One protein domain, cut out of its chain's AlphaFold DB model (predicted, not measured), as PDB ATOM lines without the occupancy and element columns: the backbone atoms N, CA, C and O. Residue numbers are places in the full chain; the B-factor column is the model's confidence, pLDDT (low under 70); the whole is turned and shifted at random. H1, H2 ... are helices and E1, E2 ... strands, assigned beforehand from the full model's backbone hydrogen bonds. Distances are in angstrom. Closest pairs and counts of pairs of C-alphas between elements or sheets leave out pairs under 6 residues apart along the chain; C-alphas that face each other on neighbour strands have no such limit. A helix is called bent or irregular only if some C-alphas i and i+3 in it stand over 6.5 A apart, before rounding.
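This is residues 66 to 240 of the 248 residues of the protein "Putative transposase" of Salinibacter ruber (strain DSM 13855 / M31) (UniProt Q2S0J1). Two lobes stand end to end: a larger one, in which a twisted five-stranded sheet has helices H1, H2 and H3 over one face, and a smaller one made of the three-stranded sheet E6 to E8 and the long loop of residues 192 to 217. The 175 printed residues hold three named helices and eight named strands in the order H1 E1 E2 E3 H2 E4 H3 E5 E6 E7 E8. The large sheet, E3 E2 E1 E4 E5, is mixed; E6 E7 E8 is antiparallel; the class is mixed, helices and strands. The whole is compact, with a radius of gyration of the C-alphas of 17.8 A and spans of 55 by 44 by 31 A.

H1, residues 66 to 88, begins at C-alpha 66 (-38.474, 45.913, 3.046) and is 32.1 A long; it is irregular, with C-alphas 69 and 72 7.1 A apart. E1, residues 93 to 102, is 27.4 A long; E2, 106 to 115, 26.7 A; E3, 118 to 128, 26.0 A. Then come H2, 135 to 143; E4, 155 to 159; H3, 166 to 174; E5, 178 to 181; and E6, 188 to 191. E7, 218 to 226, is 18.8 A long, and E8, 232 to 240, is 21.1 A, ending at C-alpha 240 (-24.646, 8.874, 7.760).

E1, E2 and E3 form a meander, each strand the antiparallel neighbour of the one before; N 98 and O 110 are 3.1 A apart, N 109 and O 125 2.9 A. E4 is parallel to E1, with N 95 and O 156 at 2.8 A, and to E5, with N 180 and O 157 at 2.8 A. E3, H2, E4 is a split strand-helix-strand unit, with E2 and E1 between its strands, and E4, H3, E5 is an unsplit one; both crossovers are right-handed. H1, H2 and H3 are on the same face, at heights over the sheet of 9.0, 8.7 and 9.3 A. H2 and H3 touch at Ala 135 and Leu 168, their closest C-alphas, 5.9 A apart. Every O i to N i+4 pair is within hydrogen-bond range in H2 and H3, and 17 of 19 in H1. E6, E7 and E8 form a second meander, with N 190 and O 225 at 2.9 A and N 221 and O 237 at 2.8 A. H3 only grazes this sheet, with residues 166 to 170.

The C-alphas farthest apart, of Phe 69 and Lys 197, are 55.8 A apart. The printed part has no cut. The links H2 to E4 and E6 to E7 are long, with 11 and 26 residues. Mean pLDDT of the printed part is 89.1; residues 86 to 90 and 192 to 203 are under 70.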
ATOM      1  N   PRO A  66     -39.001  46.885   2.091       92.00
ATOM      2  CA  PRO A  66     -38.474  45.913   3.046       92.00
ATOM      3  C   PRO A  66     -36.966  45.706   2.923       92.00
ATOM      4  O   PRO A  66     -36.281  45.665   3.943       92.00
ATOM      5  N   GLU A  67     -36.455  45.641   1.694       91.19
ATOM      6  CA  GLU A  67     -35.037  45.425   1.409       91.19
ATOM      7  C   GLU A  67     -34.190  46.587   1.949       91.19
ATOM      8  O   GLU A  67     -33.280  46.385   2.751       91.19
ATOM      9  N   ARG A  68     -34.556  47.832   1.629       93.06
ATOM     10  CA  ARG A  68     -33.887  49.036   2.147       93.06
ATOM     11  C   ARG A  68     -33.993  49.177   3.664       93.06
ATOM     12  O   ARG A  68     -33.094  49.725   4.297       93.06
ATOM     13  N   PHE A  69     -35.117  48.782   4.256       95.25
ATOM     14  CA  PHE A  69     -35.314  48.896   5.702       95.25
ATOM     15  C   PHE A  69     -34.570  47.805   6.476       95.25
ATOM     16  O   PHE A  69     -34.223  48.019   7.641       95.25
ATOM     17  N   TYR A  70     -34.335  46.655   5.846       95.25
ATOM     18  CA  TYR A  70     -33.649  45.526   6.455       95.25
ATOM     19  C   TYR A  70     -32.143  45.510   6.184       95.25
ATOM     20  O   TYR A  70     -31.395  45.010   7.027       95.25
ATOM     21  N   SER A  71     -31.681  46.102   5.076       94.94
ATOM     22  CA  SER A  71     -30.268  46.100   4.683       94.94
ATOM     23  C   SER A  71     -29.291  46.468   5.805       94.94
ATOM     24  O   SER A  71     -28.336  45.718   5.985       94.94
ATOM     25  N   PRO A  72     -29.531  47.477   6.670       95.62
ATOM     26  CA  PRO A  72     -28.565  47.815   7.717       95.62
ATOM     27  C   PRO A  72     -28.446  46.733   8.799       95.62
ATOM     28  O   PRO A  72     -27.427  46.637   9.478       95.62
ATOM     29  N   VAL A  73     -29.504  45.941   9.008       95.62
ATOM     30  CA  VAL A  73     -29.471  44.790   9.919       95.62
ATOM     31  C   VAL A  73     -28.715  43.646   9.263       95.62
ATOM     32  O   VAL A  73     -27.826  43.085   9.895       95.62
ATOM     33  N   ARG A  74     -29.031  43.338   8.001       96.25
ATOM     34  CA  ARG A  74     -28.323  42.325   7.217       96.25
ATOM     35  C   ARG A  74     -26.819  42.579   7.200       96.25
ATOM     36  O   ARG A  74     -26.059  41.678   7.534       96.25
ATOM     37  N   ASP A  75     -26.404  43.785   6.834       95.12
ATOM     38  CA  ASP A  75     -24.990  44.111   6.643       95.12
ATOM     39  C   ASP A  75     -24.225  43.949   7.973       95.12
ATOM     40  O   ASP A  75     -23.176  43.316   8.015       95.12
ATOM     41  N   ARG A  76     -24.832  44.349   9.104       94.81
ATOM     42  CA  ARG A  76     -24.279  44.079  10.444       94.81
ATOM     43  C   ARG A  76     -24.193  42.595  10.791       94.81
ATOM     44  O   ARG A  76     -23.247  42.185  11.455       94.81
ATOM     45  N   LEU A  77     -25.186  41.791  10.405       95.56
ATOM     46  CA  LEU A  77     -25.149  40.343  10.633       95.56
ATOM     47  C   LEU A  77     -24.001  39.693   9.853       95.56
ATOM     48  O   LEU A  77     -23.327  38.824  10.401       95.56
ATOM     49  N   ILE A  78     -23.765  40.139   8.617       95.50
ATOM     50  CA  ILE A  78     -22.653  39.675   7.781       95.50
ATOM     51  C   ILE A  78     -21.310  40.090   8.394       95.50
ATOM     52  O   ILE A  78     -20.450  39.235   8.594       95.50
ATOM     53  N   GLU A  79     -21.153  41.360   8.777       93.12
ATOM     54  CA  GLU A  79     -19.943  41.860   9.445       93.12
ATOM     55  C   GLU A  79     -19.630  41.076  10.728       93.12
ATOM     56  O   GLU A  79     -18.495  40.655  10.949       93.12
ATOM     57  N   TRP A  80     -20.635  40.832  11.576       91.69
ATOM     58  CA  TRP A  80     -20.450  40.055  12.805       91.69
ATOM     59  C   TRP A  80     -20.091  38.596  12.538       91.69
ATOM     60  O   TRP A  80     -19.304  38.019  13.290       91.69
ATOM     61  N   ALA A  81     -20.657  37.992  11.493       91.94
ATOM     62  CA  ALA A  81     -20.326  36.628  11.108       91.94
ATOM     63  C   ALA A  81     -18.871  36.518  10.635       91.94
ATOM     64  O   ALA A  81     -18.162  35.618  11.084       91.94
ATOM     65  N   ALA A  82     -18.413  37.469   9.815       89.88
ATOM     66  CA  ALA A  82     -17.033  37.529   9.340       89.88
ATOM     67  C   ALA A  82     -16.033  37.738  10.493       89.88
ATOM     68  O   ALA A  82     -15.094  36.964  10.655       89.88
ATOM     69  N   GLN A  83     -16.296  38.696  11.387       86.69
ATOM     70  CA  GLN A  83     -15.438  38.942  12.556       86.69
ATOM     71  C   GLN A  83     -15.351  37.728  13.492       86.69
ATOM     72  O   GLN A  83     -14.295  37.452  14.069       86.69
ATOM     73  N   GLY A  84     -16.464  37.008  13.670       81.06
ATOM     74  CA  GLY A  84     -16.505  35.773  14.448       81.06
ATOM     75  C   GLY A  84     -15.623  34.681  13.843       81.06
ATOM     76  O   GLY A  84     -14.851  34.056  14.579       81.06
ATOM     77  N   ALA A  85     -15.697  34.506  12.519       73.94
ATOM     78  CA  ALA A  85     -14.880  33.551  11.776       73.94
ATOM     79  C   ALA A  85     -13.381  33.812  11.983       73.94
ATOM     80  O   ALA A  85     -12.646  32.893  12.348       73.94
ATOM     81  N   GLU A  86     -12.959  35.073  11.865       68.50
ATOM     82  CA  GLU A  86     -11.557  35.486  12.005       68.50
ATOM     83  C   GLU A  86     -11.041  35.420  13.450       68.50
ATOM     84  O   GLU A  86      -9.963  34.891  13.720       68.50
ATOM     85  N   THR A  87     -11.796  35.966  14.409       60.81
ATOM     86  CA  THR A  87     -11.272  36.237  15.761       60.81
ATOM     87  C   THR A  87     -11.416  35.044  16.704       60.81
ATOM     88  O   THR A  87     -10.648  34.897  17.654       60.81
ATOM     89  N   GLN A  88     -12.436  34.206  16.495       57.69
ATOM     90  CA  GLN A  88     -12.798  33.138  17.436       57.69
ATOM     91  C   GLN A  88     -12.503  31.737  16.889       57.69
ATOM     92  O   GLN A  88     -12.801  30.756  17.568       57.69
ATOM     93  N   GLY A  89     -11.965  31.626  15.668       60.09
ATOM     94  CA  GLY A  89     -11.800  30.338  14.995       60.09
ATOM     95  C   GLY A  89     -13.132  29.600  14.822       60.09
ATOM     96  O   GLY A  89     -13.164  28.371  14.847       60.09
ATOM     97  N   SER A  90     -14.252  30.328  14.690       66.69
ATOM     98  CA  SER A  90     -15.591  29.722  14.596       66.69
ATOM     99  C   SER A  90     -15.840  28.972  13.279       66.69
ATOM    100  O   SER A  90     -16.901  28.357  13.111       66.69
ATOM    101  N   GLY A  91     -14.855  28.996  12.377       82.00
ATOM    102  CA  GLY A  91     -14.918  28.421  11.042       82.00
ATOM    103  C   GLY A  91     -15.643  29.338  10.055       82.00
ATOM    104  O   GLY A  91     -15.931  30.489  10.398       82.00
ATOM    105  N   PRO A  92     -15.951  28.829   8.852       92.44
ATOM    106  CA  PRO A  92     -16.575  29.605   7.786       92.44
ATOM    107  C   PRO A  92     -17.958  30.136   8.170       92.44
ATOM    108  O   PRO A  92     -18.651  29.591   9.042       92.44
ATOM    109  N   ILE A  93     -18.402  31.170   7.456       95.00
ATOM    110  CA  ILE A  93     -19.782  31.646   7.504       95.00
ATOM    111  C   ILE A  93     -20.671  30.559   6.902       95.00
ATOM    112  O   ILE A  93     -20.648  30.295   5.703       95.00
ATOM    113  N   ARG A  94     -21.491  29.927   7.742       95.81
ATOM    114  CA  ARG A  94     -22.476  28.937   7.292       95.81
ATOM    115  C   ARG A  94     -23.753  29.652   6.871       95.81
ATOM    116  O   ARG A  94     -24.485  30.160   7.729       95.81
ATOM    117  N   LEU A  95     -24.003  29.684   5.569       97.69
ATOM    118  CA  LEU A  95     -25.198  30.245   4.960       97.69
ATOM    119  C   LEU A  95     -26.247  29.144   4.794       97.69
ATOM    120  O   LEU A  95     -26.163  28.322   3.892       97.69
ATOM    121  N   LEU A  96     -27.228  29.121   5.687       97.94
ATOM    122  CA  LEU A  96     -28.347  28.189   5.633       97.94
ATOM    123  C   LEU A  96     -29.346  28.651   4.574       97.94
ATOM    124  O   LEU A  96     -29.758  29.813   4.605       97.94
ATOM    125  N   VAL A  97     -29.757  27.749   3.691       98.00
ATOM    126  CA  VAL A  97     -30.843  27.966   2.734       98.00
ATOM    127  C   VAL A  97     -31.994  27.014   3.022       98.00
ATOM    128  O   VAL A  97     -31.777  25.841   3.323       98.00
ATOM    129  N   ASP A  98     -33.214  27.541   2.986       96.25
ATOM    130  CA  ASP A  98     -34.425  26.775   3.271       96.25
ATOM    131  C   ASP A  98     -35.644  27.400   2.576       96.25
ATOM    132  O   ASP A  98     -35.654  28.596   2.258       96.25
ATOM    133  N   THR A  99     -36.682  26.595   2.360       95.38
ATOM    134  CA  THR A  99     -37.974  27.040   1.837       95.38
ATOM    135  C   THR A  99     -39.075  26.752   2.843       95.38
ATOM    136  O   THR A  99     -39.397  25.607   3.142       95.38
ATOM    137  N   VAL A 100     -39.730  27.811   3.316       92.50
ATOM    138  CA  VAL A 100     -40.855  27.703   4.247       92.50
ATOM    139  C   VAL A 100     -42.166  27.923   3.509       92.50
ATOM    140  O   VAL A 100     -42.405  28.983   2.924       92.50
ATOM    141  N   GLU A 101     -43.069  26.951   3.591       92.75
ATOM    142  CA  GLU A 101     -44.436  27.118   3.110       92.75
ATOM    143  C   GLU A 101     -45.265  27.983   4.068       92.75
ATOM    144  O   GLU A 101     -45.308  27.768   5.281       92.75
ATOM    145  N   LEU A 102     -45.976  28.963   3.511       89.25
ATOM    146  CA  LEU A 102     -46.928  29.798   4.232       89.25
ATOM    147  C   LEU A 102     -48.367  29.400   3.890       89.25
ATOM    148  O   LEU A 102     -48.674  28.852   2.832       89.25
ATOM    149  N   SER A 103     -49.301  29.772   4.766       81.88
ATOM    150  CA  SER A 103     -50.730  29.650   4.473       81.88
ATOM    151  C   SER A 103     -51.114  30.440   3.213       81.88
ATOM    152  O   SER A 103     -50.720  31.599   3.072       81.88
ATOM    153  N   GLY A 104     -51.966  29.866   2.359       78.69
ATOM    154  CA  GLY A 104     -52.545  30.573   1.210       78.69
ATOM    155  C   GLY A 104     -51.687  30.553  -0.058       78.69
ATOM    156  O   GLY A 104     -51.562  31.586  -0.710       78.69
ATOM    157  N   GLU A 105     -51.130  29.386  -0.403       89.69
ATOM    158  CA  GLU A 105     -50.384  29.134  -1.653       89.69
ATOM    159  C   GLU A 105     -49.159  30.038  -1.835       89.69
ATOM    160  O   GLU A 105     -48.862  30.493  -2.942       89.69
ATOM    161  N   ARG A 106     -48.437  30.323  -0.749       93.56
ATOM    162  CA  ARG A 106     -47.179  31.074  -0.800       93.56
ATOM    163  C   ARG A 106     -46.059  30.273  -0.172       93.56
ATOM    164  O   ARG A 106     -46.293  29.513   0.759       93.56
ATOM    165  N   GLN A 107     -44.852  30.505  -0.653       95.12
ATOM    166  CA  GLN A 107     -43.633  29.995  -0.047       95.12
ATOM    167  C   GLN A 107     -42.605  31.110   0.061       95.12
ATOM    168  O   GLN A 107     -42.616  32.052  -0.738       95.12
ATOM    169  N   VAL A 108     -41.754  31.013   1.074       96.00
ATOM    170  CA  VAL A 108     -40.645  31.928   1.307       96.00
ATOM    171  C   VAL A 108     -39.365  31.133   1.193       96.00
ATOM    172  O   VAL A 108     -39.092  30.276   2.028       96.00
ATOM    173  N   LEU A 109     -38.596  31.447   0.162       97.19
ATOM    174  CA  LEU A 109     -37.231  30.986   0.006       97.19
ATOM    175  C   LEU A 109     -36.328  31.929   0.801       97.19
ATOM    176  O   LEU A 109     -36.430  33.146   0.642       97.19
ATOM    177  N   MET A 110     -35.482  31.402   1.679       97.06
ATOM    178  CA  MET A 110     -34.716  32.203   2.630       97.06
ATOM    179  C   MET A 110     -33.259  31.763   2.705       97.06
ATOM    180  O   MET A 110     -32.961  30.574   2.700       97.06
ATOM    181  N   ALA A 111     -32.372  32.748   2.855       98.00
ATOM    182  CA  ALA A 111     -30.983  32.558   3.236       98.00
ATOM    183  C   ALA A 111     -30.733  33.190   4.613       98.00
ATOM    184  O   ALA A 111     -31.143  34.330   4.873       98.00
ATOM    185  N   GLY A 112     -30.050  32.475   5.505       97.69
ATOM    186  CA  GLY A 112     -29.756  32.933   6.858       97.69
ATOM    187  C   GLY A 112     -28.394  32.483   7.372       97.69
ATOM    188  O   GLY A 112     -27.918  31.404   7.055       97.69
ATOM    189  N   ILE A 113     -27.763  33.296   8.214       97.06
ATOM    190  CA  ILE A 113     -26.481  32.956   8.841       97.06
ATOM    191  C   ILE A 113     -26.732  32.039  10.038       97.06
ATOM    192  O   ILE A 113     -27.531  32.364  10.923       97.06
ATOM    193  N   ALA A 114     -26.027  30.909  10.105       95.06
ATOM    194  CA  ALA A 114     -26.082  30.035  11.268       95.06
ATOM    195  C   ALA A 114     -25.375  30.680  12.472       95.06
ATOM    196  O   ALA A 114     -24.170  30.927  12.452       95.06
ATOM    197  N   TYR A 115     -26.102  30.888  13.568       91.69
ATOM    198  CA  TYR A 115     -25.553  31.421  14.811       91.69
ATOM    199  C   TYR A 115     -26.236  30.795  16.027       91.69
ATOM    200  O   TYR A 115     -27.449  30.895  16.195       91.69
ATOM    201  N   ARG A 116     -25.462  30.147  16.908       88.88
ATOM    202  CA  ARG A 116     -25.938  29.564  18.184       88.88
ATOM    203  C   ARG A 116     -27.256  28.772  18.065       88.88
ATOM    204  O   ARG A 116     -28.205  29.019  18.807       88.88
ATOM    205  N   ARG A 117     -27.304  27.789  17.156       88.94
ATOM    206  CA  ARG A 117     -28.493  26.944  16.881       88.94
ATOM    207  C   ARG A 117     -29.712  27.732  16.373       88.94
ATOM    208  O   ARG A 117     -30.855  27.369  16.660       88.94
ATOM    209  N   ARG A 118     -29.484  28.844  15.677       92.00
ATOM    210  CA  ARG A 118     -30.510  29.659  15.016       92.00
ATOM    211  C   ARG A 118     -30.041  30.028  13.616       92.00
ATOM    212  O   ARG A 118     -28.845  30.215  13.408       92.00
ATOM    213  N   ALA A 119     -30.987  30.170  12.696       94.50
ATOM    214  CA  ALA A 119     -30.778  30.862  11.434       94.50
ATOM    215  C   ALA A 119     -31.135  32.339  11.641       94.50
ATOM    216  O   ALA A 119     -32.232  32.648  12.111       94.50
ATOM    217  N   LEU A 120     -30.207  33.245  11.343       96.50
ATOM    218  CA  LEU A 120     -30.454  34.684  11.321       96.50
ATOM    219  C   LEU A 120     -30.704  35.091   9.865       96.50
ATOM    220  O   LEU A 120     -29.743  35.096   9.096       96.50
ATOM    221  N   PRO A 121     -31.953  35.384   9.458       96.06
ATOM    222  CA  PRO A 121     -32.272  35.673   8.062       96.06
ATOM    223  C   PRO A 121     -31.466  36.861   7.545       96.06
ATOM    224  O   PRO A 121     -31.322  37.858   8.242       96.06
ATOM    225  N   ILE A 122     -30.955  36.765   6.323       97.38
ATOM    226  CA  ILE A 122     -30.230  37.859   5.664       97.38
ATOM    227  C   ILE A 122     -30.792  38.192   4.283       97.38
ATOM    228  O   ILE A 122     -30.617  39.314   3.816       97.38
ATOM    229  N   CYS A 123     -31.502  37.255   3.656       96.12
ATOM    230  CA  CYS A 123     -32.193  37.455   2.390       96.12
ATOM    231  C   CYS A 123     -33.410  36.528   2.315       96.12
ATOM    232  O   CYS A 123     -33.393  35.435   2.887       96.12
ATOM    233  N   TRP A 124     -34.469  36.959   1.635       96.94
ATOM    234  CA  TRP A 124     -35.613  36.109   1.333       96.94
ATOM    235  C   TRP A 124     -36.353  36.591   0.088       96.94
ATOM    236  O   TRP A 124     -36.452  37.788  -0.174       96.94
ATOM    237  N   GLU A 125     -36.959  35.645  -0.617       95.81
ATOM    238  CA  GLU A 125     -37.862  35.888  -1.734       95.81
ATOM    239  C   GLU A 125     -39.191  35.169  -1.475       95.81
ATOM    240  O   GLU A 125     -39.241  34.101  -0.867       95.81
ATOM    241  N   THR A 126     -40.306  35.782  -1.878       94.62
ATOM    242  CA  THR A 126     -41.645  35.205  -1.693       94.62
ATOM    243  C   THR A 126     -42.260  34.881  -3.039       94.62
ATOM    244  O   THR A 126     -42.430  35.768  -3.873       94.62
ATOM    245  N   TYR A 127     -42.695  33.636  -3.203       93.81
ATOM    246  CA  TYR A 127     -43.312  33.158  -4.435       93.81
ATOM    247  C   TYR A 127     -44.723  32.639  -4.185       93.81
ATOM    248  O   TYR A 127     -45.108  32.305  -3.057       93.81
ATOM    249  N   ARG A 128     -45.505  32.550  -5.265       93.56
ATOM    250  CA  ARG A 128     -46.663  31.658  -5.274       93.56
ATOM    251  C   ARG A 128     -46.147  30.218  -5.242       93.56
ATOM    252  O   ARG A 128     -45.142  29.908  -5.874       93.56
ATOM    253  N   ARG A 129     -46.810  29.355  -4.482       89.94
ATOM    254  CA  ARG A 129     -46.445  27.943  -4.382       89.94
ATOM    255  C   ARG A 129     -46.927  27.211  -5.631       89.94
ATOM    256  O   ARG A 129     -48.126  26.997  -5.792       89.94
ATOM    257  N   GLU A 130     -45.980  26.817  -6.471       86.62
ATOM    258  CA  GLU A 130     -46.201  26.020  -7.691       86.62
ATOM    259  C   GLU A 130     -45.433  24.684  -7.650       86.62
ATOM    260  O   GLU A 130     -45.350  23.972  -8.643       86.62
ATOM    261  N   GLY A 131     -44.895  24.332  -6.478       86.69
ATOM    262  CA  GLY A 131     -43.998  23.202  -6.250       86.69
ATOM    263  C   GLY A 131     -42.821  23.629  -5.376       86.69
ATOM    264  O   GLY A 131     -42.839  24.727  -4.810       86.69
ATOM    265  N   VAL A 132     -41.802  22.772  -5.297       87.19
ATOM    266  CA  VAL A 132     -40.506  23.102  -4.682       87.19
ATOM    267  C   VAL A 132     -39.856  24.248  -5.460       87.19
ATOM    268  O   VAL A 132     -40.036  24.359  -6.676       87.19
ATOM    269  N   THR A 133     -39.117  25.117  -4.772       88.75
ATOM    270  CA  THR A 133     -38.348  26.182  -5.426       88.75
ATOM    271  C   THR A 133     -37.351  25.596  -6.415       88.75
ATOM    272  O   THR A 133     -36.621  24.671  -6.065       88.75
ATOM    273  N   ASN A 134     -37.303  26.130  -7.630       93.94
ATOM    274  CA  ASN A 134     -36.396  25.636  -8.663       93.94
ATOM    275  C   ASN A 134     -34.994  26.270  -8.558       93.94
ATOM    276  O   ASN A 134     -34.790  27.244  -7.828       93.94
ATOM    277  N   ALA A 135     -34.037  25.737  -9.324       94.88
ATOM    278  CA  ALA A 135     -32.653  26.213  -9.338       94.88
ATOM    279  C   ALA A 135     -32.541  27.712  -9.671       94.88
ATOM    280  O   ALA A 135     -31.769  28.426  -9.041       94.88
ATOM    281  N   GLU A 136     -33.349  28.226 -10.604       96.69
ATOM    282  CA  GLU A 136     -33.339  29.649 -10.972       96.69
ATOM    283  C   GLU A 136     -33.721  30.549  -9.785       96.69
ATOM    284  O   GLU A 136     -33.047  31.546  -9.522       96.69
ATOM    285  N   GLN A 137     -34.755  30.170  -9.029       96.94
ATOM    286  CA  GLN A 137     -35.182  30.870  -7.812       96.94
ATOM    287  C   GLN A 137     -34.110  30.795  -6.715       96.94
ATOM    288  O   GLN A 137     -33.783  31.803  -6.092       96.94
ATOM    289  N   GLN A 138     -33.525  29.613  -6.508       97.56
ATOM    290  CA  GLN A 138     -32.450  29.394  -5.533       97.56
ATOM    291  C   GLN A 138     -31.204  30.225  -5.861       97.56
ATOM    292  O   GLN A 138     -30.649  30.894  -4.989       97.56
ATOM    293  N   ILE A 139     -30.812  30.260  -7.132       98.31
ATOM    294  CA  ILE A 139     -29.709  31.082  -7.625       98.31
ATOM    295  C   ILE A 139     -30.045  32.574  -7.497       98.31
ATOM    296  O   ILE A 139     -29.177  33.345  -7.099       98.31
ATOM    297  N   SER A 140     -31.276  33.007  -7.799       97.81
ATOM    298  CA  SER A 140     -31.707  34.408  -7.621       97.81
ATOM    299  C   SER A 140     -31.496  34.888  -6.183       97.81
ATOM    300  O   SER A 140     -30.870  35.928  -5.961       97.81
ATOM    301  N   LEU A 141     -31.918  34.074  -5.211       97.62
ATOM    302  CA  LEU A 141     -31.740  34.365  -3.792       97.62
ATOM    303  C   LEU A 141     -30.258  34.556  -3.435       97.62
ATOM    304  O   LEU A 141     -29.896  35.522  -2.762       97.62
ATOM    305  N   LEU A 142     -29.387  33.646  -3.885       98.00
ATOM    306  CA  LEU A 142     -27.955  33.727  -3.592       98.00
ATOM    307  C   LEU A 142     -27.268  34.878  -4.339       98.00
ATOM    308  O   LEU A 142     -26.394  35.535  -3.772       98.00
ATOM    309  N   LYS A 143     -27.709  35.200  -5.562       97.50
ATOM    310  CA  LYS A 143     -27.237  36.367  -6.325       97.50
ATOM    311  C   LYS A 143     -27.421  37.673  -5.554       97.50
ATOM    312  O   LYS A 143     -26.561  38.546  -5.644       97.50
ATOM    313  N   ALA A 144     -28.477  37.804  -4.750       95.94
ATOM    314  CA  ALA A 144     -28.693  38.986  -3.909       95.94
ATOM    315  C   ALA A 144     -27.630  39.174  -2.801       95.94
ATOM    316  O   ALA A 144     -27.532  40.258  -2.213       95.94
ATOM    317  N   LEU A 145     -26.838  38.136  -2.512       96.31
ATOM    318  CA  LEU A 145     -25.769  38.127  -1.510       96.31
ATOM    319  C   LEU A 145     -24.357  38.205  -2.113       96.31
ATOM    320  O   LEU A 145     -23.387  38.363  -1.368       96.31
ATOM    321  N   VAL A 146     -24.222  38.140  -3.438       95.50
ATOM    322  CA  VAL A 146     -22.924  38.250  -4.118       95.50
ATOM    323  C   VAL A 146     -22.289  39.613  -3.835       95.50
ATOM    324  O   VAL A 146     -22.947  40.653  -3.904       95.50
ATOM    325  N   GLY A 147     -21.002  39.602  -3.477       94.19
ATOM    326  CA  GLY A 147     -20.238  40.806  -3.130       94.19
ATOM    327  C   GLY A 147     -20.674  41.491  -1.827       94.19
ATOM    328  O   GLY A 147     -20.321  42.645  -1.600       94.19
ATOM    329  N   ARG A 148     -21.486  40.829  -0.989       95.00
ATOM    330  CA  ARG A 148     -21.891  41.349   0.331       95.00
ATOM    331  C   ARG A 148     -21.027  40.822   1.470       95.00
ATOM    332  O   ARG A 148     -20.976  41.461   2.516       95.00
ATOM    333  N   PHE A 149     -20.395  39.668   1.284       94.25
ATOM    334  CA  PHE A 149     -19.426  39.118   2.228       94.25
ATOM    335  C   PHE A 149     -18.046  39.753   1.992       94.25
ATOM    336  O   PHE A 149     -17.750  40.089   0.845       94.25
ATOM    337  N   PRO A 150     -17.221  39.936   3.039       90.81
ATOM    338  CA  PRO A 150     -15.822  40.330   2.873       90.81
ATOM    339  C   PRO A 150     -15.054  39.341   1.989       90.81
ATOM    340  O   PRO A 150     -15.352  38.148   2.022       90.81
ATOM    341  N   ASP A 151     -14.060  39.822   1.241       88.31
ATOM    342  CA  ASP A 151     -13.318  39.014   0.260       88.31
ATOM    343  C   ASP A 151     -12.572  37.835   0.912       88.31
ATOM    344  O   ASP A 151     -12.402  36.781   0.302       88.31
ATOM    345  N   GLU A 152     -12.142  37.989   2.164       86.88
ATOM    346  CA  GLU A 152     -11.440  36.955   2.928       86.88
ATOM    347  C   GLU A 152     -12.385  35.961   3.623       86.88
ATOM    348  O   GLU A 152     -11.927  34.977   4.212       86.88
ATOM    349  N   ALA A 153     -13.697  36.210   3.599       90.88
ATOM    350  CA  ALA A 153     -14.660  35.378   4.298       90.88
ATOM    351  C   ALA A 153     -14.946  34.086   3.523       90.88
ATOM    352  O   ALA A 153     -15.521  34.096   2.438       90.88
ATOM    353  N   GLU A 154     -14.630  32.947   4.135       93.69
ATOM    354  CA  GLU A 154     -15.052  31.645   3.626       93.69
ATOM    355  C   GLU A 154     -16.554  31.443   3.891       93.69
ATOM    356  O   GLU A 154     -17.015  31.519   5.037       93.69
ATOM    357  N   VAL A 155     -17.326  31.174   2.836       96.56
ATOM    358  CA  VAL A 155     -18.777  30.946   2.901       96.56
ATOM    359  C   VAL A 155     -19.084  29.498   2.533       96.56
ATOM    360  O   VAL A 155     -18.652  29.011   1.493       96.56
ATOM    361  N   VAL A 156     -19.865  28.815   3.374       97.31
ATOM    362  CA  VAL A 156     -20.382  27.463   3.112       97.31
ATOM    363  C   VAL A 156     -21.903  27.517   3.062       97.31
ATOM    364  O   VAL A 156     -22.548  27.776   4.082       97.31
ATOM    365  N   VAL A 157     -22.484  27.239   1.899       98.31
ATOM    366  CA  VAL A 157     -23.934  27.116   1.716       98.31
ATOM    367  C   VAL A 157     -24.399  25.759   2.232       98.31
ATOM    368  O   VAL A 157     -23.869  24.725   1.842       98.31
ATOM    369  N   VAL A 158     -25.388  25.743   3.117       97.62
ATOM    370  CA  VAL A 158     -25.938  24.517   3.699       97.62
ATOM    371  C   VAL A 158     -27.426  24.460   3.410       97.62
ATOM    372  O   VAL A 158     -28.155  25.377   3.781       97.62
ATOM    373  N   GLY A 159     -27.870  23.382   2.775       96.19
ATOM    374  CA  GLY A 159     -29.248  23.215   2.326       96.19
ATOM    375  C   GLY A 159     -29.699  21.765   2.418       96.19
ATOM    376  O   GLY A 159     -28.883  20.839   2.456       96.19
ATOM    377  N   ASP A 160     -31.012  21.575   2.482       93.69
ATOM    378  CA  ASP A 160     -31.612  20.249   2.489       93.69
ATOM    379  C   ASP A 160     -31.699  19.653   1.071       93.69
ATOM    380  O   ASP A 160     -31.118  20.162   0.109       93.69
ATOM    381  N   GLY A 161     -32.445  18.550   0.953       90.81
ATOM    382  CA  GLY A 161     -32.635  17.840  -0.308       90.81
ATOM    383  C   GLY A 161     -33.223  18.710  -1.416       90.81
ATOM    384  O   GLY A 161     -32.997  18.412  -2.576       90.81
ATOM    385  N   ALA A 162     -33.916  19.811  -1.124       92.44
ATOM    386  CA  ALA A 162     -34.490  20.663  -2.164       92.44
ATOM    387  C   ALA A 162     -33.439  21.458  -2.965       92.44
ATOM    388  O   ALA A 162     -33.757  21.977  -4.033       92.44
ATOM    389  N   PHE A 163     -32.197  21.551  -2.482       93.50
ATOM    390  CA  PHE A 163     -31.137  22.403  -3.035       93.50
ATOM    391  C   PHE A 163     -30.044  21.596  -3.751       93.50
ATOM    392  O   PHE A 163     -28.871  21.934  -3.673       93.50
ATOM    393  N   HIS A 164     -30.397  20.502  -4.430       89.50
ATOM    394  CA  HIS A 164     -29.425  19.551  -4.990       89.50
ATOM    395  C   HIS A 164     -29.113  19.738  -6.487       89.50
ATOM    396  O   HIS A 164     -28.420  18.904  -7.069       89.50
ATOM    397  N   SER A 165     -29.639  20.774  -7.150       93.81
ATOM    398  CA  SER A 165     -29.387  20.967  -8.585       93.81
ATOM    399  C   SER A 165     -27.923  21.310  -8.849       93.81
ATOM    400  O   SER A 165     -27.363  22.172  -8.173       93.81
ATOM    401  N   THR A 166     -27.337  20.718  -9.881       94.75
ATOM    402  CA  THR A 166     -25.951  20.987 -10.285       94.75
ATOM    403  C   THR A 166     -25.745  22.429 -10.742       94.75
ATOM    404  O   THR A 166     -24.744  23.017 -10.373       94.75
ATOM    405  N   ASP A 167     -26.736  23.052 -11.395       96.19
ATOM    406  CA  ASP A 167     -26.682  24.477 -11.768       96.19
ATOM    407  C   ASP A 167     -26.498  25.394 -10.543       96.19
ATOM    408  O   ASP A 167     -25.835  26.429 -10.609       96.19
ATOM    409  N   LEU A 168     -27.098  25.024  -9.403       96.88
ATOM    410  CA  LEU A 168     -26.908  25.736  -8.139       96.88
ATOM    411  C   LEU A 168     -25.502  25.492  -7.583       96.88
ATOM    412  O   LEU A 168     -24.891  26.431  -7.082       96.88
ATOM    413  N   MET A 169     -25.001  24.256  -7.661       96.88
ATOM    414  CA  MET A 169     -23.651  23.911  -7.203       96.88
ATOM    415  C   MET A 169     -22.584  24.661  -8.014       96.88
ATOM    416  O   MET A 169     -21.746  25.327  -7.410       96.88
ATOM    417  N   ASP A 170     -22.694  24.658  -9.348       97.06
ATOM    418  CA  ASP A 170     -21.859  25.447 -10.264       97.06
ATOM    419  C   ASP A 170     -21.887  26.931  -9.879       97.06
ATOM    420  O   ASP A 170     -20.847  27.559  -9.699       97.06
ATOM    421  N   PHE A 171     -23.085  27.494  -9.674       98.06
ATOM    422  CA  PHE A 171     -23.217  28.897  -9.286       98.06
ATOM    423  C   PHE A 171     -22.512  29.212  -7.959       98.06
ATOM    424  O   PHE A 171     -21.880  30.264  -7.847       98.06
ATOM    425  N   ILE A 172     -22.638  28.341  -6.951       97.88
ATOM    426  CA  ILE A 172     -21.994  28.519  -5.642       97.88
ATOM    427  C   ILE A 172     -20.467  28.505  -5.801       97.88
ATOM    428  O   ILE A 172     -19.799  29.398  -5.274       97.88
ATOM    429  N   GLU A 173     -19.922  27.546  -6.550       96.88
ATOM    430  CA  GLU A 173     -18.479  27.464  -6.807       96.88
ATOM    431  C   GLU A 173     -17.957  28.650  -7.621       96.88
ATOM    432  O   GLU A 173     -16.893  29.183  -7.302       96.88
ATOM    433  N   ASP A 174     -18.722  29.139  -8.600       97.06
ATOM    434  CA  ASP A 174     -18.392  30.342  -9.373       97.06
ATOM    435  C   ASP A 174     -18.264  31.596  -8.490       97.06
ATOM    436  O   ASP A 174     -17.557  32.540  -8.849       97.06
ATOM    437  N   GLN A 175     -18.929  31.629  -7.324       96.62
ATOM    438  CA  GLN A 175     -18.766  32.710  -6.339       96.62
ATOM    439  C   GLN A 175     -17.552  32.509  -5.417       96.62
ATOM    440  O   GLN A 175     -17.310  33.334  -4.535       96.62
ATOM    441  N   GLY A 176     -16.798  31.420  -5.585       96.00
ATOM    442  CA  GLY A 176     -15.731  31.007  -4.675       96.00
ATOM    443  C   GLY A 176     -16.247  30.485  -3.333       96.00
ATOM    444  O   GLY A 176     -15.496  30.447  -2.360       96.00
ATOM    445  N   TRP A 177     -17.531  30.125  -3.249       97.38
ATOM    446  CA  TRP A 177     -18.137  29.577  -2.039       97.38
ATOM    447  C   TRP A 177     -18.082  28.046  -2.052       97.38
ATOM    448  O   TRP A 177     -17.923  27.405  -3.088       97.38
ATOM    449  N   HIS A 178     -18.244  27.450  -0.878       97.00
ATOM    450  CA  HIS A 178     -18.366  26.007  -0.696       97.00
ATOM    451  C   HIS A 178     -19.819  25.627  -0.407       97.00
ATOM    452  O   HIS A 178     -20.647  26.482  -0.081       97.00
ATOM    453  N   PHE A 179     -20.139  24.335  -0.448       97.25
ATOM    454  CA  PHE A 179     -21.474  23.861  -0.104       97.25
ATOM    455  C   PHE A 179     -21.476  22.539   0.673       97.25
ATOM    456  O   PHE A 179     -20.545  21.739   0.619       97.25
ATOM    457  N   CYS A 180     -22.564  22.321   1.407       96.06
ATOM    458  CA  CYS A 180     -22.943  21.076   2.058       96.06
ATOM    459  C   CYS A 180     -24.450  20.897   1.843       96.06
ATOM    460  O   CYS A 180     -25.270  21.462   2.569       96.06
ATOM    461  N   LEU A 181     -24.805  20.172   0.787       95.81
ATOM    462  CA  LEU A 181     -26.181  20.018   0.322       95.81
ATOM    463  C   LEU A 181     -26.576  18.555   0.477       95.81
ATOM    464  O   LEU A 181     -25.821  17.666   0.075       95.81
ATOM    465  N   ARG A 182     -27.743  18.295   1.071       93.56
ATOM    466  CA  ARG A 182     -28.253  16.924   1.161       93.56
ATOM    467  C   ARG A 182     -28.638  16.446  -0.238       93.56
ATOM    468  O   ARG A 182     -29.351  17.132  -0.962       93.56
ATOM    469  N   LEU A 183     -28.178  15.256  -0.606       91.44
ATOM    470  CA  LEU A 183     -28.597  14.582  -1.831       91.44
ATOM    471  C   LEU A 183     -29.740  13.620  -1.514       91.44
ATOM    472  O   LEU A 183     -29.788  13.055  -0.426       91.44
ATOM    473  N   HIS A 184     -30.644  13.410  -2.466       89.75
ATOM    474  CA  HIS A 184     -31.688  12.398  -2.320       89.75
ATOM    475  C   HIS A 184     -31.103  10.987  -2.434       89.75
ATOM    476  O   HIS A 184     -30.198  10.749  -3.236       89.75
ATOM    477  N   ALA A 185     -31.660  10.025  -1.698       88.31
ATOM    478  CA  ALA A 185     -31.178   8.643  -1.679       88.31
ATOM    479  C   ALA A 185     -31.252   7.922  -3.048       88.31
ATOM    480  O   ALA A 185     -30.601   6.898  -3.263       88.31
ATOM    481  N   ASP A 186     -32.041   8.410  -4.006       89.94
ATOM    482  CA  ASP A 186     -32.083   7.904  -5.385       89.94
ATOM    483  C   ASP A 186     -31.024   8.515  -6.320       89.94
ATOM    484  O   ASP A 186     -30.875   8.040  -7.453       89.94
ATOM    485  N   THR A 187     -30.255   9.498  -5.842       91.25
ATOM    486  CA  THR A 187     -29.155  10.118  -6.590       91.25
ATOM    487  C   THR A 187     -28.122   9.061  -6.957       91.25
ATOM    488  O   THR A 187     -27.663   8.284  -6.117       91.25
ATOM    489  N   TYR A 188     -27.738   9.034  -8.229       91.88
ATOM    490  CA  TYR A 188     -26.667   8.172  -8.713       91.88
ATOM    491  C   TYR A 188     -25.308   8.828  -8.497       91.88
ATOM    492  O   TYR A 188     -25.144  10.018  -8.765       91.88
ATOM    493  N   ILE A 189     -24.330   8.026  -8.079       91.12
ATOM    494  CA  ILE A 189     -22.942   8.442  -7.906       91.12
ATOM    495  C   ILE A 189     -21.963   7.505  -8.618       91.12
ATOM    496  O   ILE A 189     -22.229   6.308  -8.777       91.12
ATOM    497  N   ARG A 190     -20.810   8.048  -9.013       89.19
ATOM    498  CA  ARG A 190     -19.678   7.329  -9.615       89.19
ATOM    499  C   ARG A 190     -18.383   7.800  -8.959       89.19
ATOM    500  O   ARG A 190     -18.117   8.995  -8.934       89.19
ATOM    501  N   SER A 191     -17.564   6.884  -8.445       80.62
ATOM    502  CA  SER A 191     -16.249   7.234  -7.884       80.62
ATOM    503  C   SER A 191     -15.139   7.082  -8.925       80.62
ATOM    504  O   SER A 191     -15.173   6.161  -9.750       80.62
ATOM    505  N   PHE A 192     -14.146   7.972  -8.859       66.19
ATOM    506  CA  PHE A 192     -12.903   7.888  -9.633       66.19
ATOM    507  C   PHE A 192     -11.817   7.030  -8.973       66.19
ATOM    508  O   PHE A 192     -10.754   6.839  -9.557       66.19
ATOM    509  N   LYS A 193     -12.046   6.528  -7.755       66.81
ATOM    510  CA  LYS A 193     -11.102   5.663  -7.042       66.81
ATOM    511  C   LYS A 193     -11.760   4.327  -6.734       66.81
ATOM    512  O   LYS A 193     -12.900   4.285  -6.271       66.81
ATOM    513  N   ASP A 194     -11.017   3.241  -6.947       55.53
ATOM    514  CA  ASP A 194     -11.405   1.912  -6.476       55.53
ATOM    515  C   ASP A 194     -11.473   1.954  -4.943       55.53
ATOM    516  O   ASP A 194     -10.457   1.985  -4.243       55.53
ATOM    517  N   SER A 195     -12.683   2.110  -4.417       54.81
ATOM    518  CA  SER A 195     -12.932   2.320  -2.996       54.81
ATOM    519  C   SER A 195     -13.372   1.002  -2.361       54.81
ATOM    520  O   SER A 195     -14.006   0.156  -2.983       54.81
ATOM    521  N   SER A 196     -12.954   0.810  -1.112       56.06
ATOM    522  CA  SER A 196     -13.148  -0.351  -0.232       56.06
ATOM    523  C   SER A 196     -14.529  -1.047  -0.297       56.06
ATOM    524  O   SER A 196     -15.508  -0.500  -0.791       56.06
ATOM    525  N   LYS A 197     -14.619  -2.279   0.244       53.91
ATOM    526  CA  LYS A 197     -15.836  -3.128   0.290       53.91
ATOM    527  C   LYS A 197     -17.146  -2.321   0.410       53.91
ATOM    528  O   LYS A 197     -17.364  -1.667   1.420       53.91
ATOM    529  N   GLY A 198     -18.022  -2.444  -0.592       56.50
ATOM    530  CA  GLY A 198     -19.372  -1.853  -0.610       56.50
ATOM    531  C   GLY A 198     -19.584  -0.794  -1.699       56.50
ATOM    532  O   GLY A 198     -20.690  -0.666  -2.224       56.50
ATOM    533  N   PHE A 199     -18.524  -0.116  -2.137       62.66
ATOM    534  CA  PHE A 199     -18.617   1.007  -3.076       62.66
ATOM    535  C   PHE A 199     -18.710   0.588  -4.556       62.66
ATOM    536  O   PHE A 199     -18.562  -0.599  -4.884       62.66
ATOM    537  N   PRO A 200     -19.128   1.490  -5.470       59.44
ATOM    538  CA  PRO A 200     -19.063   1.209  -6.900       59.44
ATOM    539  C   PRO A 200     -17.614   0.938  -7.307       59.44
ATOM    540  O   PRO A 200     -16.701   1.625  -6.857       59.44
ATOM    541  N   LYS A 201     -17.414  -0.052  -8.186       62.25
ATOM    542  CA  LYS A 201     -16.128  -0.192  -8.881       62.25
ATOM    543  C   LYS A 201     -15.872   1.092  -9.662       62.25
ATOM    544  O   LYS A 201     -16.836   1.737 -10.094       62.25
ATOM    545  N   GLU A 202     -14.603   1.415  -9.876       68.62
ATOM    546  CA  GLU A 202     -14.197   2.551 -10.701       68.62
ATOM    547  C   GLU A 202     -15.021   2.604 -12.001       68.62
ATOM    548  O   GLU A 202     -15.189   1.599 -12.698       68.62
ATOM    549  N   GLY A 203     -15.622   3.762 -12.278       69.44
ATOM    550  CA  GLY A 203     -16.418   3.981 -13.488       69.44
ATOM    551  C   GLY A 203     -17.861   3.454 -13.455       69.44
ATOM    552  O   GLY A 203     -18.598   3.690 -14.412       69.44
ATOM    553  N   THR A 204     -18.313   2.788 -12.385       83.81
ATOM    554  CA  THR A 204     -19.707   2.314 -12.270       83.81
ATOM    555  C   THR A 204     -20.616   3.290 -11.522       83.81
ATOM    556  O   THR A 204     -20.225   3.869 -10.511       83.81
ATOM    557  N   TRP A 205     -21.851   3.443 -12.006       88.44
ATOM    558  CA  TRP A 205     -22.910   4.176 -11.311       88.44
ATOM    559  C   TRP A 205     -23.611   3.289 -10.275       88.44
ATOM    560  O   TRP A 205     -23.995   2.162 -10.593       88.44
ATOM    561  N   LYS A 206     -23.837   3.816  -9.069       89.38
ATOM    562  CA  LYS A 206     -24.694   3.226  -8.021       89.38
ATOM    563  C   LYS A 206     -25.582   4.297  -7.394       89.38
ATOM    564  O   LYS A 206     -25.184   5.457  -7.374       89.38
ATOM    565  N   GLN A 207     -26.755   3.925  -6.886       90.38
ATOM    566  CA  GLN A 207     -27.598   4.865  -6.143       90.38
ATOM    567  C   GLN A 207     -27.090   5.036  -4.709       90.38
ATOM    568  O   GLN A 207     -26.535   4.101  -4.131       90.38
ATOM    569  N   LEU A 208     -27.307   6.215  -4.122       89.00
ATOM    570  CA  LEU A 208     -26.917   6.503  -2.740       89.00
ATOM    571  C   LEU A 208     -27.560   5.551  -1.727       89.00
ATOM    572  O   LEU A 208     -26.867   5.087  -0.826       89.00
ATOM    573  N   ARG A 209     -28.832   5.177  -1.923       88.31
ATOM    574  CA  ARG A 209     -29.557   4.204  -1.084       88.31
ATOM    575  C   ARG A 209     -28.840   2.861  -0.929       88.31
ATOM    576  O   ARG A 209     -28.993   2.203   0.091       88.31
ATOM    577  N   ASP A 210     -28.045   2.463  -1.923       86.44
ATOM    578  CA  ASP A 210     -27.318   1.188  -1.908       86.44
ATOM    579  C   ASP A 210     -25.996   1.281  -1.127       86.44
ATOM    580  O   ASP A 210     -25.290   0.284  -0.962       86.44
ATOM    581  N   LEU A 211     -25.617   2.488  -0.703       84.25
ATOM    582  CA  LEU A 211     -24.338   2.808  -0.065       84.25
ATOM    583  C   LEU A 211     -24.493   3.265   1.386       84.25
ATOM    584  O   LEU A 211     -23.483   3.534   2.048       84.25
ATOM    585  N   VAL A 212     -25.735   3.329   1.863       79.81
ATOM    586  CA  VAL A 212     -26.106   3.746   3.213       79.81
ATOM    587  C   VAL A 212     -25.358   2.872   4.230       79.81
ATOM    588  O   VAL A 212     -25.352   1.643   4.101       79.81
ATOM    589  N   PRO A 213     -24.625   3.484   5.176       82.06
ATOM    590  CA  PRO A 213     -23.926   2.752   6.222       82.06
ATOM    591  C   PRO A 213     -24.912   2.165   7.239       82.06
ATOM    592  O   PRO A 213     -26.080   2.526   7.242       82.06
ATOM    593  N   GLU A 214     -24.451   1.259   8.103       81.06
ATOM    594  CA  GLU A 214     -25.295   0.801   9.216       81.06
ATOM    595  C   GLU A 214     -25.582   1.959  10.194       81.06
ATOM    596  O   GLU A 214     -24.843   2.946  10.244       81.06
ATOM    597  N   GLU A 215     -26.648   1.845  10.988       81.00
ATOM    598  CA  GLU A 215     -27.016   2.854  11.987       81.00
ATOM    599  C   GLU A 215     -25.833   3.178  12.920       81.00
ATOM    600  O   GLU A 215     -25.154   2.290  13.442       81.00
ATOM    601  N   GLY A 216     -25.546   4.471  13.097       78.38
ATOM    602  CA  GLY A 216     -24.403   4.950  13.879       78.38
ATOM    603  C   GLY A 216     -23.043   4.911  13.158       78.38
ATOM    604  O   GLY A 216     -22.083   5.515  13.652       78.38
ATOM    605  N   GLU A 217     -22.932   4.282  11.982       81.56
ATOM    606  CA  GLU A 217     -21.736   4.335  11.136       81.56
ATOM    607  C   GLU A 217     -21.747   5.598  10.246       81.56
ATOM    608  O   GLU A 217     -22.779   6.085   9.780       81.56
ATOM    609  N   ARG A 218     -20.555   6.162  10.010       84.38
ATOM    610  CA  ARG A 218     -20.338   7.274   9.075       84.38
ATOM    611  C   ARG A 218     -19.330   6.857   8.023       84.38
ATOM    612  O   ARG A 218     -18.252   6.370   8.365       84.38
ATOM    613  N   ARG A 219     -19.645   7.102   6.754       85.38
ATOM    614  CA  ARG A 219     -18.734   6.852   5.633       85.38
ATOM    615  C   ARG A 219     -18.440   8.146   4.897       85.38
ATOM    616  O   ARG A 219     -19.324   8.971   4.699       85.38
ATOM    617  N   TYR A 220     -17.189   8.298   4.481       87.06
ATOM    618  CA  TYR A 220     -16.726   9.463   3.740       87.06
ATOM    619  C   TYR A 220     -16.114   9.011   2.423       87.06
ATOM    620  O   TYR A 220     -15.255   8.129   2.402       87.06
ATOM    621  N   LEU A 221     -16.549   9.634   1.336       84.69
ATOM    622  CA  LEU A 221     -15.983   9.464   0.008       84.69
ATOM    623  C   LEU A 221     -15.420  10.790  -0.478       84.69
ATOM    624  O   LEU A 221     -15.906  11.861  -0.128       84.69
ATOM    625  N   GLN A 222     -14.391  10.687  -1.300       87.12
ATOM    626  CA  GLN A 222     -13.774  11.802  -2.000       87.12
ATOM    627  C   GLN A 222     -13.747  11.459  -3.485       87.12
ATOM    628  O   GLN A 222     -13.835  10.280  -3.846       87.12
ATOM    629  N   ASP A 223     -13.597  12.477  -4.327       87.56
ATOM    630  CA  ASP A 223     -13.481  12.311  -5.777       87.56
ATOM    631  C   ASP A 223     -14.682  11.562  -6.383       87.56
ATOM    632  O   ASP A 223     -14.538  10.549  -7.080       87.56
ATOM    633  N   VAL A 224     -15.888  12.039  -6.065       89.50
ATOM    634  CA  VAL A 224     -17.150  11.464  -6.540       89.50
ATOM    635  C   VAL A 224     -17.818  12.379  -7.562       89.50
ATOM    636  O   VAL A 224     -17.855  13.590  -7.378       89.50
ATOM    637  N   ILE A 225     -18.376  11.788  -8.617       91.88
ATOM    638  CA  ILE A 225     -19.344  12.435  -9.506       91.88
ATOM    639  C   ILE A 225     -20.752  12.074  -9.055       91.88
ATOM    640  O   ILE A 225     -21.042  10.900  -8.806       91.88
ATOM    641  N   VAL A 226     -21.624  13.072  -8.994       91.50
ATOM    642  CA  VAL A 226     -23.045  12.938  -8.664       91.50
ATOM    643  C   VAL A 226     -23.908  13.262  -9.884       91.50
ATOM    644  O   VAL A 226     -23.437  13.905 -10.819       91.50
ATOM    645  N   THR A 227     -25.165  12.812  -9.862       87.94
ATOM    646  CA  THR A 227     -26.204  13.125 -10.860       87.94
ATOM    647  C   THR A 227     -25.883  12.597 -12.264       87.94
ATOM    648  O   THR A 227     -25.227  13.232 -13.075       87.94
ATOM    649  N   LYS A 228     -26.395  11.408 -12.599       84.75
ATOM    650  CA  LYS A 228     -26.079  10.721 -13.866       84.75
ATOM    651  C   LYS A 228     -26.459  11.499 -15.134       84.75
ATOM    652  O   LYS A 228     -25.748  11.398 -16.130       84.75
ATOM    653  N   ASP A 229     -27.575  12.222 -15.106       86.00
ATOM    654  CA  ASP A 229     -28.094  12.934 -16.282       86.00
ATOM    655  C   ASP A 229     -27.468  14.329 -16.460       86.00
ATOM    656  O   ASP A 229     -27.514  14.885 -17.554       86.00
ATOM    657  N   ASN A 230     -26.856  14.869 -15.401       89.25
ATOM    658  CA  ASN A 230     -26.093  16.112 -15.412       89.25
ATOM    659  C   ASN A 230     -24.899  15.947 -14.463       89.25
ATOM    660  O   ASN A 230     -25.003  16.254 -13.281       89.25
ATOM    661  N   GLU A 231     -23.821  15.334 -14.955       91.31
ATOM    662  CA  GLU A 231     -22.679  14.935 -14.121       91.31
ATOM    663  C   GLU A 231     -22.027  16.151 -13.444       91.31
ATOM    664  O   GLU A 231     -21.624  17.089 -14.125       91.31
ATOM    665  N   TYR A 232     -21.854  16.099 -12.121       93.38
ATOM    666  CA  TYR A 232     -21.177  17.151 -11.356       93.38
ATOM    667  C   TYR A 232     -20.140  16.580 -10.382       93.38
ATOM    668  O   TYR A 232     -20.380  15.563  -9.726       93.38
ATOM    669  N   GLY A 233     -18.981  17.234 -10.287       91.06
ATOM    670  CA  GLY A 233     -17.890  16.898  -9.373       91.06
ATOM    671  C   GLY A 233     -16.495  17.101  -9.984       91.06
ATOM    672  O   GLY A 233     -16.374  17.588 -11.107       91.06
ATOM    673  N   PRO A 234     -15.422  16.700  -9.281       91.81
ATOM    674  CA  PRO A 234     -15.426  15.851  -8.092       91.81
ATOM    675  C   PRO A 234     -15.938  16.555  -6.828       91.81
ATOM    676  O   PRO A 234     -15.516  17.660  -6.515       91.81
ATOM    677  N   VAL A 235     -16.774  15.860  -6.053       92.56
ATOM    678  CA  VAL A 235     -17.215  16.284  -4.716       92.56
ATOM    679  C   VAL A 235     -16.841  15.262  -3.644       92.56
ATOM    680  O   VAL A 235     -16.611  14.079  -3.925       92.56
ATOM    681  N   GLY A 236     -16.800  15.721  -2.395       91.75
ATOM    682  CA  GLY A 236     -16.801  14.850  -1.226       91.75
ATOM    683  C   GLY A 236     -18.227  14.455  -0.842       91.75
ATOM    684  O   GLY A 236     -19.143  15.268  -0.928       91.75
ATOM    685  N   LEU A 237     -18.418  13.221  -0.379       91.19
ATOM    686  CA  LEU A 237     -19.690  12.758   0.178       91.19
ATOM    687  C   LEU A 237     -19.497  12.292   1.613       91.19
ATOM    688  O   LEU A 237     -18.577  11.529   1.910       91.19
ATOM    689  N   ALA A 238     -20.403  12.712   2.486       90.94
ATOM    690  CA  ALA A 238     -20.570  12.152   3.815       90.94
ATOM    691  C   ALA A 238     -21.900  11.394   3.844       90.94
ATOM    692  O   ALA A 238     -22.942  11.972   3.557       90.94
ATOM    693  N   LEU A 239     -21.843  10.107   4.169       88.31
ATOM    694  CA  LEU A 239     -23.003   9.239   4.339       88.31
ATOM    695  C   LEU A 239     -23.144   8.934   5.826       88.31
ATOM    696  O   LEU A 239     -22.180   8.500   6.468       88.31
ATOM    697  N   CYS A 240     -24.331   9.154   6.368       83.81
ATOM    698  CA  CYS A 240     -24.646   8.874   7.760       83.81
ATOM    699  C   CYS A 240     -26.092   8.412   7.863       83.81
ATOM    700  O   CYS A 240     -26.953   8.993   7.223       83.81
TER     701      CYS A 240